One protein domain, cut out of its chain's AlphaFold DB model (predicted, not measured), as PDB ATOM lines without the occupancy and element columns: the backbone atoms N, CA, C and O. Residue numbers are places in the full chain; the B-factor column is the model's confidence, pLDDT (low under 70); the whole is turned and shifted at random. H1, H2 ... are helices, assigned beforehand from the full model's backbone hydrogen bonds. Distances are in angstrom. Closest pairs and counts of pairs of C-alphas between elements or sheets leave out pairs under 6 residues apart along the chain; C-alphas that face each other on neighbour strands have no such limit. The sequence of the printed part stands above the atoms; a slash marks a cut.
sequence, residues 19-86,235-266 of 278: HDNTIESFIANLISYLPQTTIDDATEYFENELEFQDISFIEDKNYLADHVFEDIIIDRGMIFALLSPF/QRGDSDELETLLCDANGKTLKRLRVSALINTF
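What this domain is: This is residues 19 to 86 and 235 to 266 of the 278 residues of an uncharacterized protein of Faecalibacillus intestinalis (UniProt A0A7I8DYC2). The long helix H5 packs its residues 240 to 247 on H1 and H2, H3 and H4 form a corner on the other side of these two, and residues 258 to 266 of H5 stick out as an arm. The printed part has 100 residues with five named helices, H1 to H5 in order, and no named strand: all helix. It is compact, radius of gyration of the C-alphas 14.2 A, spanning 51 by 25 by 25 A.

How they stand to each other: H1, residues 23 to 31, touches H5, residues 240 to 266, with 240 to 247 of H5 alone, opposite ways at a shallow tilt of 28 degrees; the closest C-alphas, Ala 28 and Glu 243, are 5.3 A apart. H2, residues 36 to 49, touches residues 241 to 246 of H5 alone, the same way at a shallow tilt of 24 degrees; C-alphas 43 and 242 are closest, 5.1 A. H3, residues 61 to 72, touches H2 with residue 72 alone, its C-alpha 5.1 A from that of Ala 42, the closest pair. H4, residues 77 to 83, touches residues 65 to 70 of H3 alone, about perpendicular at 83 degrees; C-alphas 70 and 77 are closest, 4.7 A. Every O i to N i+4 pair is within hydrogen-bond range in H1, H2 and H5, 6 of 8 in H3 and 2 of 3 in H4.

Where its parts are: H1 begins at C-alpha 23, (32.129, 3.269, 84.385). H2 is 19.7 A long from first to last C-alpha, and H5, 39.0 A, ends at C-alpha 266, (26.606, 31.728, 73.726).

The domain as a whole: Residues 87 to 234 are cut out, with C-alphas 86 and 235 10.2 A apart. The link H2 to H3 is long. Confidence is under 70 in 37 residues, among them 49 to 59 and 251 to 266.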
ATOM      1  N   HIS A  19      25.748  -4.355  80.008       43.59
ATOM      2  CA  HIS A  19      25.262  -3.921  78.705       43.59
ATOM      3  C   HIS A  19      26.100  -2.861  78.004       43.59
ATOM      4  O   HIS A  19      25.954  -2.757  76.792       43.59
ATOM      5  N   ASP A  20      27.061  -2.233  78.677       55.62
ATOM      6  CA  ASP A  20      28.106  -1.430  78.053       55.62
ATOM      7  C   ASP A  20      29.366  -1.458  78.932       55.62
ATOM      8  O   ASP A  20      29.277  -1.581  80.146       55.62
ATOM      9  N   ASN A  21      30.564  -1.366  78.342       73.06
ATOM     10  CA  ASN A  21      31.825  -1.276  79.095       73.06
ATOM     11  C   ASN A  21      32.026   0.149  79.623       73.06
ATOM     12  O   ASN A  21      32.993   0.820  79.257       73.06
ATOM     13  N   THR A  22      31.068   0.618  80.412       80.94
ATOM     14  CA  THR A  22      31.057   1.959  80.986       80.94
ATOM     15  C   THR A  22      31.463   1.915  82.450       80.94
ATOM     16  O   THR A  22      31.555   0.847  83.069       80.94
ATOM     17  N   ILE A  23      31.711   3.093  83.003       80.81
ATOM     18  CA  ILE A  23      32.129   3.269  84.385       80.81
ATOM     19  C   ILE A  23      31.036   2.875  85.383       80.81
ATOM     20  O   ILE A  23      31.324   2.215  86.375       80.81
ATOM     21  N   GLU A  24      29.774   3.169  85.072       84.94
ATOM     22  CA  GLU A  24      28.603   2.805  85.876       84.94
ATOM     23  C   GLU A  24      28.491   1.291  86.001       84.94
ATOM     24  O   GLU A  24      28.343   0.744  87.092       84.94
ATOM     25  N   SER A  25      28.656   0.618  84.865       84.56
ATOM     26  CA  SER A  25      28.631  -0.831  84.759       84.56
ATOM     27  C   SER A  25      29.741  -1.482  85.593       84.56
ATOM     28  O   SER A  25      29.539  -2.509  86.243       84.56
ATOM     29  N   PHE A  26      30.924  -0.857  85.606       87.62
ATOM     30  CA  PHE A  26      32.072  -1.305  86.380       87.62
ATOM     31  C   PHE A  26      31.824  -1.131  87.880       87.62
ATOM     32  O   PHE A  26      32.044  -2.074  88.642       87.62
ATOM     33  N   ILE A  27      31.318   0.032  88.296       86.88
ATOM     34  CA  ILE A  27      30.992   0.329  89.696       86.88
ATOM     35  C   ILE A  27      29.924  -0.641  90.211       86.88
ATOM     36  O   ILE A  27      30.130  -1.282  91.242       86.88
ATOM     37  N   ALA A  28      28.827  -0.819  89.470       87.75
ATOM     38  CA  ALA A  28      27.755  -1.737  89.843       87.75
ATOM     39  C   ALA A  28      28.258  -3.186  89.943       87.75
ATOM     40  O   ALA A  28      28.007  -3.866  90.940       87.75
ATOM     41  N   ASN A  29      29.043  -3.652  88.964       90.25
ATOM     42  CA  ASN A  29      29.633  -4.991  88.999       90.25
ATOM     43  C   ASN A  29      30.557  -5.182  90.207       90.25
ATOM     44  O   ASN A  29      30.511  -6.220  90.868       90.25
ATOM     45  N   LEU A  30      31.379  -4.181  90.518       89.69
ATOM     46  CA  LEU A  30      32.292  -4.225  91.651       89.69
ATOM     47  C   LEU A  30      31.538  -4.314  92.985       89.69
ATOM     48  O   LEU A  30      31.847  -5.175  93.812       89.69
ATOM     49  N   ILE A  31      30.523  -3.467  93.160       89.19
ATOM     50  CA  ILE A  31      29.679  -3.414  94.360       89.19
ATOM     51  C   ILE A  31      28.818  -4.674  94.496       89.19
ATOM     52  O   ILE A  31      28.564  -5.116  95.614       89.19
ATOM     53  N   SER A  32      28.464  -5.338  93.391       91.50
ATOM     54  CA  SER A  32      27.650  -6.558  93.422       91.50
ATOM     55  C   SER A  32      28.258  -7.702  94.250       91.50
ATOM     56  O   SER A  32      27.545  -8.617  94.646       91.50
ATOM     57  N   TYR A  33      29.557  -7.680  94.565       91.81
ATOM     58  CA  TYR A  33      30.211  -8.700  95.403       91.81
ATOM     59  C   TYR A  33      30.313  -8.330  96.892       91.81
ATOM     60  O   TYR A  33      30.925  -9.073  97.682       91.81
ATOM     61  N   LEU A  34      29.720  -7.203  97.279       89.38
ATOM     62  CA  LEU A  34      29.538  -6.773  98.660       89.38
ATOM     63  C   LEU A  34      28.255  -7.388  99.254       89.38
ATOM     64  O   LEU A  34      27.448  -7.976  98.531       89.38
ATOM     65  N   PRO A  35      28.070  -7.341 100.588       89.06
ATOM     66  CA  PRO A  35      26.808  -7.747 101.204       89.06
ATOM     67  C   PRO A  35      25.630  -6.965 100.613       89.06
ATOM     68  O   PRO A  35      25.769  -5.767 100.392       89.06
ATOM     69  N   GLN A  36      24.470  -7.608 100.423       89.81
ATOM     70  CA  GLN A  36      23.291  -6.947  99.840       89.81
ATOM     71  C   GLN A  36      22.920  -5.659 100.583       89.81
ATOM     72  O   GLN A  36      22.610  -4.676  99.937       89.81
ATOM     73  N   THR A  37      23.076  -5.623 101.910       88.50
ATOM     74  CA  THR A  37      22.859  -4.403 102.703       88.50
ATOM     75  C   THR A  37      23.698  -3.227 102.208       88.50
ATOM     76  O   THR A  37      23.179  -2.139 102.072       88.50
ATOM     77  N   THR A  38      24.969  -3.451 101.860       86.38
ATOM     78  CA  THR A  38      25.837  -2.399 101.307       86.38
ATOM     79  C   THR A  38      25.390  -1.966  99.910       86.38
ATOM     80  O   THR A  38      25.584  -0.819  99.538       86.38
ATOM     81  N   ILE A  39      24.801  -2.872  99.126       88.62
ATOM     82  CA  ILE A  39      24.257  -2.543  97.804       88.62
ATOM     83  C   ILE A  39      22.970  -1.721  97.946       88.62
ATOM     84  O   ILE A  39      22.776  -0.757  97.209       88.62
ATOM     85  N   ASP A  40      22.120  -2.076  98.907       88.75
ATOM     86  CA  ASP A  40      20.886  -1.355  99.218       88.75
ATOM     87  C   ASP A  40      21.219   0.057  99.741       88.75
ATOM     88  O   ASP A  40      20.683   1.037  99.231       88.75
ATOM     89  N   ASP A  41      22.185   0.174 100.663       85.69
ATOM     90  CA  ASP A  41      22.681   1.458 101.183       85.69
ATOM     91  C   ASP A  41      23.276   2.329 100.056       85.69
ATOM     92  O   ASP A  41      23.009   3.528  99.975       85.69
ATOM     93  N   ALA A  42      24.047   1.725  99.139       82.62
ATOM     94  CA  ALA A  42      24.587   2.404  97.959       82.62
ATOM     95  C   ALA A  42      23.481   2.936  97.041       82.62
ATOM     96  O   ALA A  42      23.570   4.050  96.523       82.62
ATOM     97  N   THR A  43      22.448   2.122  96.829       86.88
ATOM     98  CA  THR A  43      21.274   2.478  96.029       86.88
ATOM     99  C   THR A  43      20.573   3.683  96.651       86.88
ATOM    100  O   THR A  43      20.416   4.696  95.977       86.88
ATOM    101  N   GLU A  44      20.260   3.626  97.949       84.75
ATOM    102  CA  GLU A  44      19.624   4.728  98.682       84.75
ATOM    103  C   GLU A  44      20.478   6.008  98.663       84.75
ATOM    104  O   GLU A  44      19.946   7.105  98.471       84.75
ATOM    105  N   TYR A  45      21.802   5.890  98.817       79.38
ATOM    106  CA  TYR A  45      22.716   7.028  98.712       79.38
ATOM    107  C   TYR A  45      22.566   7.727  97.361       79.38
ATOM    108  O   TYR A  45      22.299   8.925  97.311       79.38
ATOM    109  N   PHE A  46      22.659   6.985  96.255       76.62
ATOM    110  CA  PHE A  46      22.528   7.589  94.934       76.62
ATOM    111  C   PHE A  46      21.126   8.105  94.642       76.62
ATOM    112  O   PHE A  46      21.016   9.139  93.992       76.62
ATOM    113  N   GLU A  47      20.063   7.455  95.116       79.12
ATOM    114  CA  GLU A  47      18.702   7.985  94.980       79.12
ATOM    115  C   GLU A  47      18.561   9.374  95.613       79.12
ATOM    116  O   GLU A  47      17.974  10.271  95.002       79.12
ATOM    117  N   ASN A  48      19.136   9.561  96.804       74.56
ATOM    118  CA  ASN A  48      19.063  10.812  97.555       74.56
ATOM    119  C   ASN A  48      20.040  11.879  97.028       74.56
ATOM    120  O   ASN A  48      19.678  13.049  96.885       74.56
ATOM    121  N   GLU A  49      21.274  11.494  96.702       64.31
ATOM    122  CA  GLU A  49      22.329  12.414  96.256       64.31
ATOM    123  C   GLU A  49      22.166  12.848  94.795       64.31
ATOM    124  O   GLU A  49      22.640  13.917  94.407       64.31
ATOM    125  N   LEU A  50      21.407  12.097  93.989       55.59
ATOM    126  CA  LEU A  50      21.003  12.481  92.633       55.59
ATOM    127  C   LEU A  50      20.247  13.819  92.561       55.59
ATOM    128  O   LEU A  50      20.161  14.420  91.481       55.59
ATOM    129  N   GLU A  51      19.682  14.284  93.679       50.09
ATOM    130  CA  GLU A  51      19.041  15.596  93.781       50.09
ATOM    131  C   GLU A  51      20.030  16.738  94.089       50.09
ATOM    132  O   GLU A  51      19.732  17.888  93.748       50.09
ATOM    133  N   PHE A  52      21.213  16.454  94.655       48.53
ATOM    134  CA  PHE A  52      22.073  17.470  95.284       48.53
ATOM    135  C   PHE A  52      23.543  17.486  94.833       48.53
ATOM    136  O   PHE A  52      24.119  18.575  94.782       48.53
ATOM    137  N   GLN A  53      24.144  16.354  94.457       53.22
ATOM    138  CA  GLN A  53      25.551  16.280  94.047       53.22
ATOM    139  C   GLN A  53      25.719  16.137  92.531       53.22
ATOM    140  O   GLN A  53      25.013  15.395  91.847       53.22
ATOM    141  N   ASP A  54      26.669  16.894  91.982       54.56
ATOM    142  CA  ASP A  54      27.073  16.780  90.586       54.56
ATOM    143  C   ASP A  54      28.086  15.639  90.475       54.56
ATOM    144  O   ASP A  54      29.263  15.817  90.769       54.56
ATOM    145  N   ILE A  55      27.643  14.457  90.041       61.62
ATOM    146  CA  ILE A  55      28.537  13.313  89.788       61.62
ATOM    147  C   ILE A  55      29.371  13.491  88.500       61.62
ATOM    148  O   ILE A  55      29.722  12.524  87.823       61.62
ATOM    149  N   SER A  56      29.653  14.739  88.114       57.59
ATOM    150  CA  SER A  56      30.395  15.135  86.907       57.59
ATOM    151  C   SER A  56      31.820  14.616  86.862       57.59
ATOM    152  O   SER A  56      32.413  14.580  85.787       57.59
ATOM    153  N   PHE A  57      32.323  14.159  88.002       64.19
ATOM    154  CA  PHE A  57      33.662  13.625  88.173       64.19
ATOM    155  C   PHE A  57      33.659  12.116  88.413       64.19
ATOM    156  O   PHE A  57      34.648  11.583  88.891       64.19
ATOM    157  N   ILE A  58      32.586  11.390  88.066       68.00
ATOM    158  CA  ILE A  58      32.604   9.924  88.181       68.00
ATOM    159  C   ILE A  58      33.742   9.309  87.350       68.00
ATOM    160  O   ILE A  58      34.256   8.268  87.722       68.00
ATOM    161  N   GLU A  59      34.174   9.969  86.270       67.06
ATOM    162  CA  GLU A  59      35.325   9.569  85.445       67.06
ATOM    163  C   GLU A  59      36.688   9.938  86.055       67.06
ATOM    164  O   GLU A  59      37.703   9.403  85.611       67.06
ATOM    165  N   ASP A  60      36.717  10.800  87.077       74.88
ATOM    166  CA  ASP A  60      37.921  11.100  87.845       74.88
ATOM    167  C   ASP A  60      38.158   9.997  88.877       74.88
ATOM    168  O   ASP A  60      37.381   9.771  89.811       74.88
ATOM    169  N   LYS A  61      39.278   9.304  88.719       75.50
ATOM    170  CA  LYS A  61      39.683   8.218  89.600       75.50
ATOM    171  C   LYS A  61      39.868   8.666  91.051       75.50
ATOM    172  O   LYS A  61      39.564   7.878  91.949       75.50
ATOM    173  N   ASN A  62      40.366   9.879  91.294       72.31
ATOM    174  CA  ASN A  62      40.545  10.378  92.659       72.31
ATOM    175  C   ASN A  62      39.191  10.676  93.297       72.31
ATOM    176  O   ASN A  62      38.947  10.237  94.414       72.31
ATOM    177  N   TYR A  63      38.270  11.299  92.556       74.25
ATOM    178  CA  TYR A  63      36.899  11.501  93.020       74.25
ATOM    179  C   TYR A  63      36.194  10.171  93.317       74.25
ATOM    180  O   TYR A  63      35.526  10.022  94.342       74.25
ATOM    181  N   LEU A  64      36.382   9.163  92.461       74.56
ATOM    182  CA  LEU A  64      35.844   7.834  92.726       74.56
ATOM    183  C   LEU A  64      36.403   7.217  94.001       74.56
ATOM    184  O   LEU A  64      35.654   6.622  94.772       74.56
ATOM    185  N   ALA A  65      37.716   7.305  94.197       71.25
ATOM    186  CA  ALA A  65      38.378   6.712  95.346       71.25
ATOM    187  C   ALA A  65      38.018   7.432  96.651       71.25
ATOM    188  O   ALA A  65      37.674   6.748  97.606       71.25
ATOM    189  N   ASP A  66      38.077   8.765  96.662       69.31
ATOM    190  CA  ASP A  66      38.025   9.595  97.870       69.31
ATOM    191  C   ASP A  66      36.593  10.013  98.250       69.31
ATOM    192  O   ASP A  66      36.345  10.331  99.411       69.31
ATOM    193  N   HIS A  67      35.650   9.997  97.301       70.06
ATOM    194  CA  HIS A  67      34.252  10.366  97.548       70.06
ATOM    195  C   HIS A  67      33.318   9.198  97.276       70.06
ATOM    196  O   HIS A  67      32.698   8.677  98.190       70.06
ATOM    197  N   VAL A  68      33.266   8.697  96.042       69.50
ATOM    198  CA  VAL A  68      32.261   7.687  95.673       69.50
ATOM    199  C   VAL A  68      32.435   6.412  96.503       69.50
ATOM    200  O   VAL A  68      31.508   5.990  97.180       69.50
ATOM    201  N   PHE A  69      33.617   5.800  96.529       73.75
ATOM    202  CA  PHE A  69      33.813   4.562  97.281       73.75
ATOM    203  C   PHE A  69      33.866   4.747  98.799       73.75
ATOM    204  O   PHE A  69      33.458   3.822  99.500       73.75
ATOM    205  N   GLU A  70      34.350   5.879  99.308       71.44
ATOM    206  CA  GLU A  70      34.328   6.163 100.751       71.44
ATOM    207  C   GLU A  70      32.898   6.421 101.252       71.44
ATOM    208  O   GLU A  70      32.504   5.866 102.278       71.44
ATOM    209  N   ASP A  71      32.092   7.167 100.490       66.62
ATOM    210  CA  ASP A  71      30.714   7.510 100.857       66.62
ATOM    211  C   ASP A  71      29.737   6.343 100.630       66.62
ATOM    212  O   ASP A  71      28.761   6.198 101.359       66.62
ATOM    213  N   ILE A  72      29.994   5.480  99.640       63.59
ATOM    214  CA  ILE A  72      29.125   4.332  99.316       63.59
ATOM    215  C   ILE A  72      29.494   3.088 100.111       63.59
ATOM    216  O   ILE A  72      28.629   2.339 100.564       63.59
ATOM    217  N   ILE A  73      30.790   2.817 100.254       64.19
ATOM    218  CA  ILE A  73      31.289   1.668 101.010       64.19
ATOM    219  C   ILE A  73      31.759   2.183 102.363       64.19
ATOM    220  O   ILE A  73      32.928   2.034 102.740       64.19
ATOM    221  N   ILE A  74      30.798   2.781 103.069       53.88
ATOM    222  CA  ILE A  74      30.975   3.404 104.376       53.88
ATOM    223  C   ILE A  74      31.778   2.452 105.275       53.88
ATOM    224  O   ILE A  74      31.483   1.256 105.382       53.88
ATOM    225  N   ASP A  75      32.839   2.993 105.877       54.03
ATOM    226  CA  ASP A  75      33.790   2.335 106.783       54.03
ATOM    227  C   ASP A  75      34.788   1.333 106.162       54.03
ATOM    228  O   ASP A  75      35.543   0.695 106.907       54.03
ATOM    229  N   ARG A  76      34.829   1.135 104.831       64.31
ATOM    230  CA  ARG A  76      35.708   0.104 104.216       64.31
ATOM    231  C   ARG A  76      36.510   0.554 102.999       64.31
ATOM    232  O   ARG A  76      37.567  -0.039 102.742       64.31
ATOM    233  N   GLY A  77      36.003   1.529 102.250       75.75
ATOM    234  CA  GLY A  77      36.681   2.142 101.111       75.75
ATOM    235  C   GLY A  77      36.894   1.232  99.892       75.75
ATOM    236  O   GLY A  77      36.572   0.034  99.857       75.75
ATOM    237  N   MET A  78      37.502   1.814  98.857       81.81
ATOM    238  CA  MET A  78      37.679   1.213  97.526       81.81
ATOM    239  C   MET A  78      38.432  -0.128  97.536       81.81
ATOM    240  O   MET A  78      38.108  -1.051  96.785       81.81
ATOM    241  N   ILE A  79      39.452  -0.273  98.386       86.81
ATOM    242  CA  ILE A  79      40.291  -1.480  98.406       86.81
ATOM    243  C   ILE A  79      39.507  -2.727  98.820       86.81
ATOM    244  O   ILE A  79      39.778  -3.831  98.331       86.81
ATOM    245  N   PHE A  80      38.512  -2.560  99.695       86.50
ATOM    246  CA  PHE A  80      37.629  -3.649 100.070       86.50
ATOM    247  C   PHE A  80      36.759  -4.070  98.884       86.50
ATOM    248  O   PHE A  80      36.680  -5.265  98.592       86.50
ATOM    249  N   ALA A  81      36.203  -3.100  98.152       88.31
ATOM    250  CA  ALA A  81      35.445  -3.327  96.923       88.31
ATOM    251  C   ALA A  81      36.248  -4.158  95.915       88.31
ATOM    252  O   ALA A  81      35.802  -5.234  95.517       88.31
ATOM    253  N   LEU A  82      37.474  -3.716  95.596       92.38
ATOM    254  CA  LEU A  82      38.391  -4.352  94.635       92.38
ATOM    255  C   LEU A  82      38.704  -5.814  94.961       92.38
ATOM    256  O   LEU A  82      38.893  -6.634  94.061       92.38
ATOM    257  N   LEU A  83      38.772  -6.159  96.246       93.69
ATOM    258  CA  LEU A  83      39.092  -7.512  96.699       93.69
ATOM    259  C   LEU A  83      37.856  -8.360  96.993       93.69
ATOM    260  O   LEU A  83      37.977  -9.589  97.084       93.69
ATOM    261  N   SER A  84      36.682  -7.739  97.113       92.50
ATOM    262  CA  SER A  84      35.439  -8.412  97.464       92.50
ATOM    263  C   SER A  84      35.069  -9.552  96.511       92.50
ATOM    264  O   SER A  84      34.648 -10.580  97.031       92.50
ATOM    265  N   PRO A  85      35.327  -9.532  95.185       94.94
ATOM    266  CA  PRO A  85      35.006 -10.676  94.330       94.94
ATOM    267  C   PRO A  85      35.759 -11.957  94.724       94.94
ATOM    268  O   PRO A  85      35.316 -13.060  94.408       94.94
ATOM    269  N   PHE A  86      36.886 -11.848  95.441       96.06
ATOM    270  CA  PHE A  86      37.703 -12.995  95.846       96.06
ATOM    271  C   PHE A  86      37.709 -13.281  97.355       96.06
ATOM    272  O   PHE A  86      37.815 -14.444  97.763       96.06
ATOM    273  N   GLN A 235      29.069 -15.316  95.057       86.88
ATOM    274  CA  GLN A 235      27.828 -14.910  94.413       86.88
ATOM    275  C   GLN A 235      27.742 -13.391  94.399       86.88
ATOM    276  O   GLN A 235      28.196 -12.744  95.343       86.88
ATOM    277  N   ARG A 236      27.159 -12.862  93.326       90.38
ATOM    278  CA  ARG A 236      26.793 -11.455  93.230       90.38
ATOM    279  C   ARG A 236      25.419 -11.227  93.865       90.38
ATOM    280  O   ARG A 236      24.538 -12.079  93.711       90.38
ATOM    281  N   GLY A 237      25.264 -10.115  94.564       89.38
ATOM    282  CA  GLY A 237      23.981  -9.540  94.942       89.38
ATOM    283  C   GLY A 237      23.271  -8.909  93.744       89.38
ATOM    284  O   GLY A 237      23.757  -8.969  92.608       89.38
ATOM    285  N   ASP A 238      22.097  -8.351  94.008       90.31
ATOM    286  CA  ASP A 238      21.312  -7.620  93.019       90.31
ATOM    287  C   ASP A 238      21.753  -6.154  93.002       90.31
ATOM    288  O   ASP A 238      21.656  -5.479  94.023       90.31
ATOM    289  N   SER A 239      22.277  -5.703  91.862       88.62
ATOM    290  CA  SER A 239      22.801  -4.351  91.641       88.62
ATOM    291  C   SER A 239      22.194  -3.692  90.397       88.62
ATOM    292  O   SER A 239      22.735  -2.696  89.917       88.62
ATOM    293  N   ASP A 240      21.119  -4.260  89.835       88.38
ATOM    294  CA  ASP A 240      20.529  -3.792  88.571       88.38
ATOM    295  C   ASP A 240      19.916  -2.376  88.735       88.38
ATOM    296  O   ASP A 240      20.001  -1.530  87.840       88.38
ATOM    297  N   GLU A 241      19.332  -2.093  89.905       88.88
ATOM    298  CA  GLU A 241      18.793  -0.770  90.257       88.88
ATOM    299  C   GLU A 241      19.904   0.274  90.414       88.88
ATOM    300  O   GLU A 241      19.846   1.335  89.793       88.88
ATOM    301  N   LEU A 242      20.969  -0.072  91.144       85.94
ATOM    302  CA  LEU A 242      22.160   0.764  91.289       85.94
ATOM    303  C   LEU A 242      22.777   1.129  89.929       85.94
ATOM    304  O   LEU A 242      23.085   2.293  89.682       85.94
ATOM    305  N   GLU A 243      22.930   0.157  89.023       87.50
ATOM    306  CA  GLU A 243      23.445   0.402  87.667       87.50
ATOM    307  C   GLU A 243      22.560   1.397  86.898       87.50
ATOM    308  O   GLU A 243      23.066   2.321  86.258       87.50
ATOM    309  N   THR A 244      21.237   1.246  87.005       85.50
ATOM    310  CA  THR A 244      20.265   2.146  86.368       85.50
ATOM    311  C   THR A 244      20.390   3.574  86.905       85.50
ATOM    312  O   THR A 244      20.458   4.519  86.115       85.50
ATOM    313  N   LEU A 245      20.481   3.741  88.229       84.44
ATOM    314  CA  LEU A 245      20.634   5.050  88.868       84.44
ATOM    315  C   LEU A 245      21.925   5.744  88.443       84.44
ATOM    316  O   LEU A 245      21.894   6.922  88.086       84.44
ATOM    317  N   LEU A 246      23.039   5.012  88.416       81.81
ATOM    318  CA  LEU A 246      24.330   5.523  87.958       81.81
ATOM    319  C   LEU A 246      24.262   6.002  86.499       81.81
ATOM    320  O   LEU A 246      24.747   7.089  86.176       81.81
ATOM    321  N   CYS A 247      23.614   5.233  85.618       81.00
ATOM    322  CA  CYS A 247      23.461   5.599  84.207       81.00
ATOM    323  C   CYS A 247      22.604   6.861  84.031       81.00
ATOM    324  O   CYS A 247      22.949   7.763  83.259       81.00
ATOM    325  N   ASP A 248      21.491   6.951  84.762       78.38
ATOM    326  CA  ASP A 248      20.616   8.122  84.749       78.38
ATOM    327  C   ASP A 248      21.323   9.362  85.305       78.38
ATOM    328  O   ASP A 248      21.165  10.467  84.766       78.38
ATOM    329  N   ALA A 249      22.125   9.184  86.354       74.31
ATOM    330  CA  ALA A 249      22.952  10.219  86.946       74.31
ATOM    331  C   ALA A 249      23.942  10.787  85.923       74.31
ATOM    332  O   ALA A 249      23.915  11.988  85.637       74.31
ATOM    333  N   ASN A 250      24.749   9.930  85.291       72.94
ATOM    334  CA  ASN A 250      25.790  10.397  84.379       72.94
ATOM    335  C   ASN A 250      25.175  10.998  83.104       72.94
ATOM    336  O   ASN A 250      25.599  12.042  82.601       72.94
ATOM    337  N   GLY A 251      24.071  10.417  82.622       67.62
ATOM    338  CA  GLY A 251      23.294  10.962  81.513       67.62
ATOM    339  C   GLY A 251      22.733  12.367  81.782       67.62
ATOM    340  O   GLY A 251      22.678  13.195  80.861       67.62
ATOM    341  N   LYS A 252      22.319  12.679  83.022       63.97
ATOM    342  CA  LYS A 252      21.928  14.044  83.430       63.97
ATOM    343  C   LYS A 252      23.135  14.982  83.420       63.97
ATOM    344  O   LYS A 252      23.009  16.102  82.915       63.97
ATOM    345  N   THR A 253      24.288  14.529  83.894       62.09
ATOM    346  CA  THR A 253      25.515  15.330  83.937       62.09
ATOM    347  C   THR A 253      26.044  15.669  82.549       62.09
ATOM    348  O   THR A 253      26.244  16.842  82.237       62.09
ATOM    349  N   LEU A 254      26.150  14.687  81.650       59.94
ATOM    350  CA  LEU A 254      26.525  14.912  80.249       59.94
ATOM    351  C   LEU A 254      25.590  15.919  79.560       59.94
ATOM    352  O   LEU A 254      26.033  16.740  78.751       59.94
ATOM    353  N   LYS A 255      24.289  15.899  79.885       58.44
ATOM    354  CA  LYS A 255      23.331  16.908  79.405       58.44
ATOM    355  C   LYS A 255      23.604  18.288  80.009       58.44
ATOM    356  O   LYS A 255      23.602  19.256  79.249       58.44
ATOM    357  N   ARG A 256      23.855  18.392  81.322       58.16
ATOM    358  CA  ARG A 256      24.231  19.655  81.987       58.16
ATOM    359  C   ARG A 256      25.498  20.236  81.370       58.16
ATOM    360  O   ARG A 256      25.444  21.366  80.910       58.16
ATOM    361  N   LEU A 257      26.575  19.460  81.239       58.72
ATOM    362  CA  LEU A 257      27.836  19.898  80.627       58.72
ATOM    363  C   LEU A 257      27.643  20.399  79.194       58.72
ATOM    364  O   LEU A 257      28.141  21.467  78.851       58.72
ATOM    365  N   ARG A 258      26.865  19.694  78.360       58.91
ATOM    366  CA  ARG A 258      26.555  20.154  76.993       58.91
ATOM    367  C   ARG A 258      25.772  21.465  76.979       58.91
ATOM    368  O   ARG A 258      26.050  22.315  76.140       58.91
ATOM    369  N   VAL A 259      24.805  21.633  77.882       57.31
ATOM    370  CA  VAL A 259      24.015  22.866  77.999       57.31
ATOM    371  C   VAL A 259      24.866  24.011  78.543       57.31
ATOM    372  O   VAL A 259      24.836  25.086  77.962       57.31
ATOM    373  N   SER A 260      25.668  23.789  79.582       57.97
ATOM    374  CA  SER A 260      26.593  24.775  80.150       57.97
ATOM    375  C   SER A 260      27.658  25.193  79.141       57.97
ATOM    376  O   SER A 260      27.896  26.380  78.973       57.97
ATOM    377  N   ALA A 261      28.247  24.250  78.400       59.56
ATOM    378  CA  ALA A 261      29.193  24.547  77.326       59.56
ATOM    379  C   ALA A 261      28.532  25.341  76.188       59.56
ATOM    380  O   ALA A 261      29.121  26.298  75.689       59.56
ATOM    381  N   LEU A 262      27.292  25.004  75.808       58.94
ATOM    382  CA  LEU A 262      26.497  25.786  74.853       58.94
ATOM    383  C   LEU A 262      26.190  27.192  75.375       58.94
ATOM    384  O   LEU A 262      26.329  28.149  74.621       58.94
ATOM    385  N   ILE A 263      25.798  27.330  76.644       64.69
ATOM    386  CA  ILE A 263      25.515  28.616  77.290       64.69
ATOM    387  C   ILE A 263      26.785  29.456  77.376       64.69
ATOM    388  O   ILE A 263      26.734  30.616  76.997       64.69
ATOM    389  N   ASN A 264      27.918  28.889  77.787       60.34
ATOM    390  CA  ASN A 264      29.201  29.590  77.837       60.34
ATOM    391  C   ASN A 264      29.647  30.008  76.436       60.34
ATOM    392  O   ASN A 264      30.000  31.160  76.239       60.34
ATOM    393  N   THR A 265      29.490  29.139  75.432       62.81
ATOM    394  CA  THR A 265      29.739  29.506  74.027       62.81
ATOM    395  C   THR A 265      28.822  30.652  73.585       62.81
ATOM    396  O   THR A 265      29.260  31.570  72.894       62.81
ATOM    397  N   PHE A 266      27.550  30.641  73.992       58.09
ATOM    398  CA  PHE A 266      26.606  31.728  73.726       58.09
ATOM    399  C   PHE A 266      26.984  33.021  74.457       58.09
ATOM    400  O   PHE A 266      26.917  34.085  73.850       58.09
TER     401      PHE A 266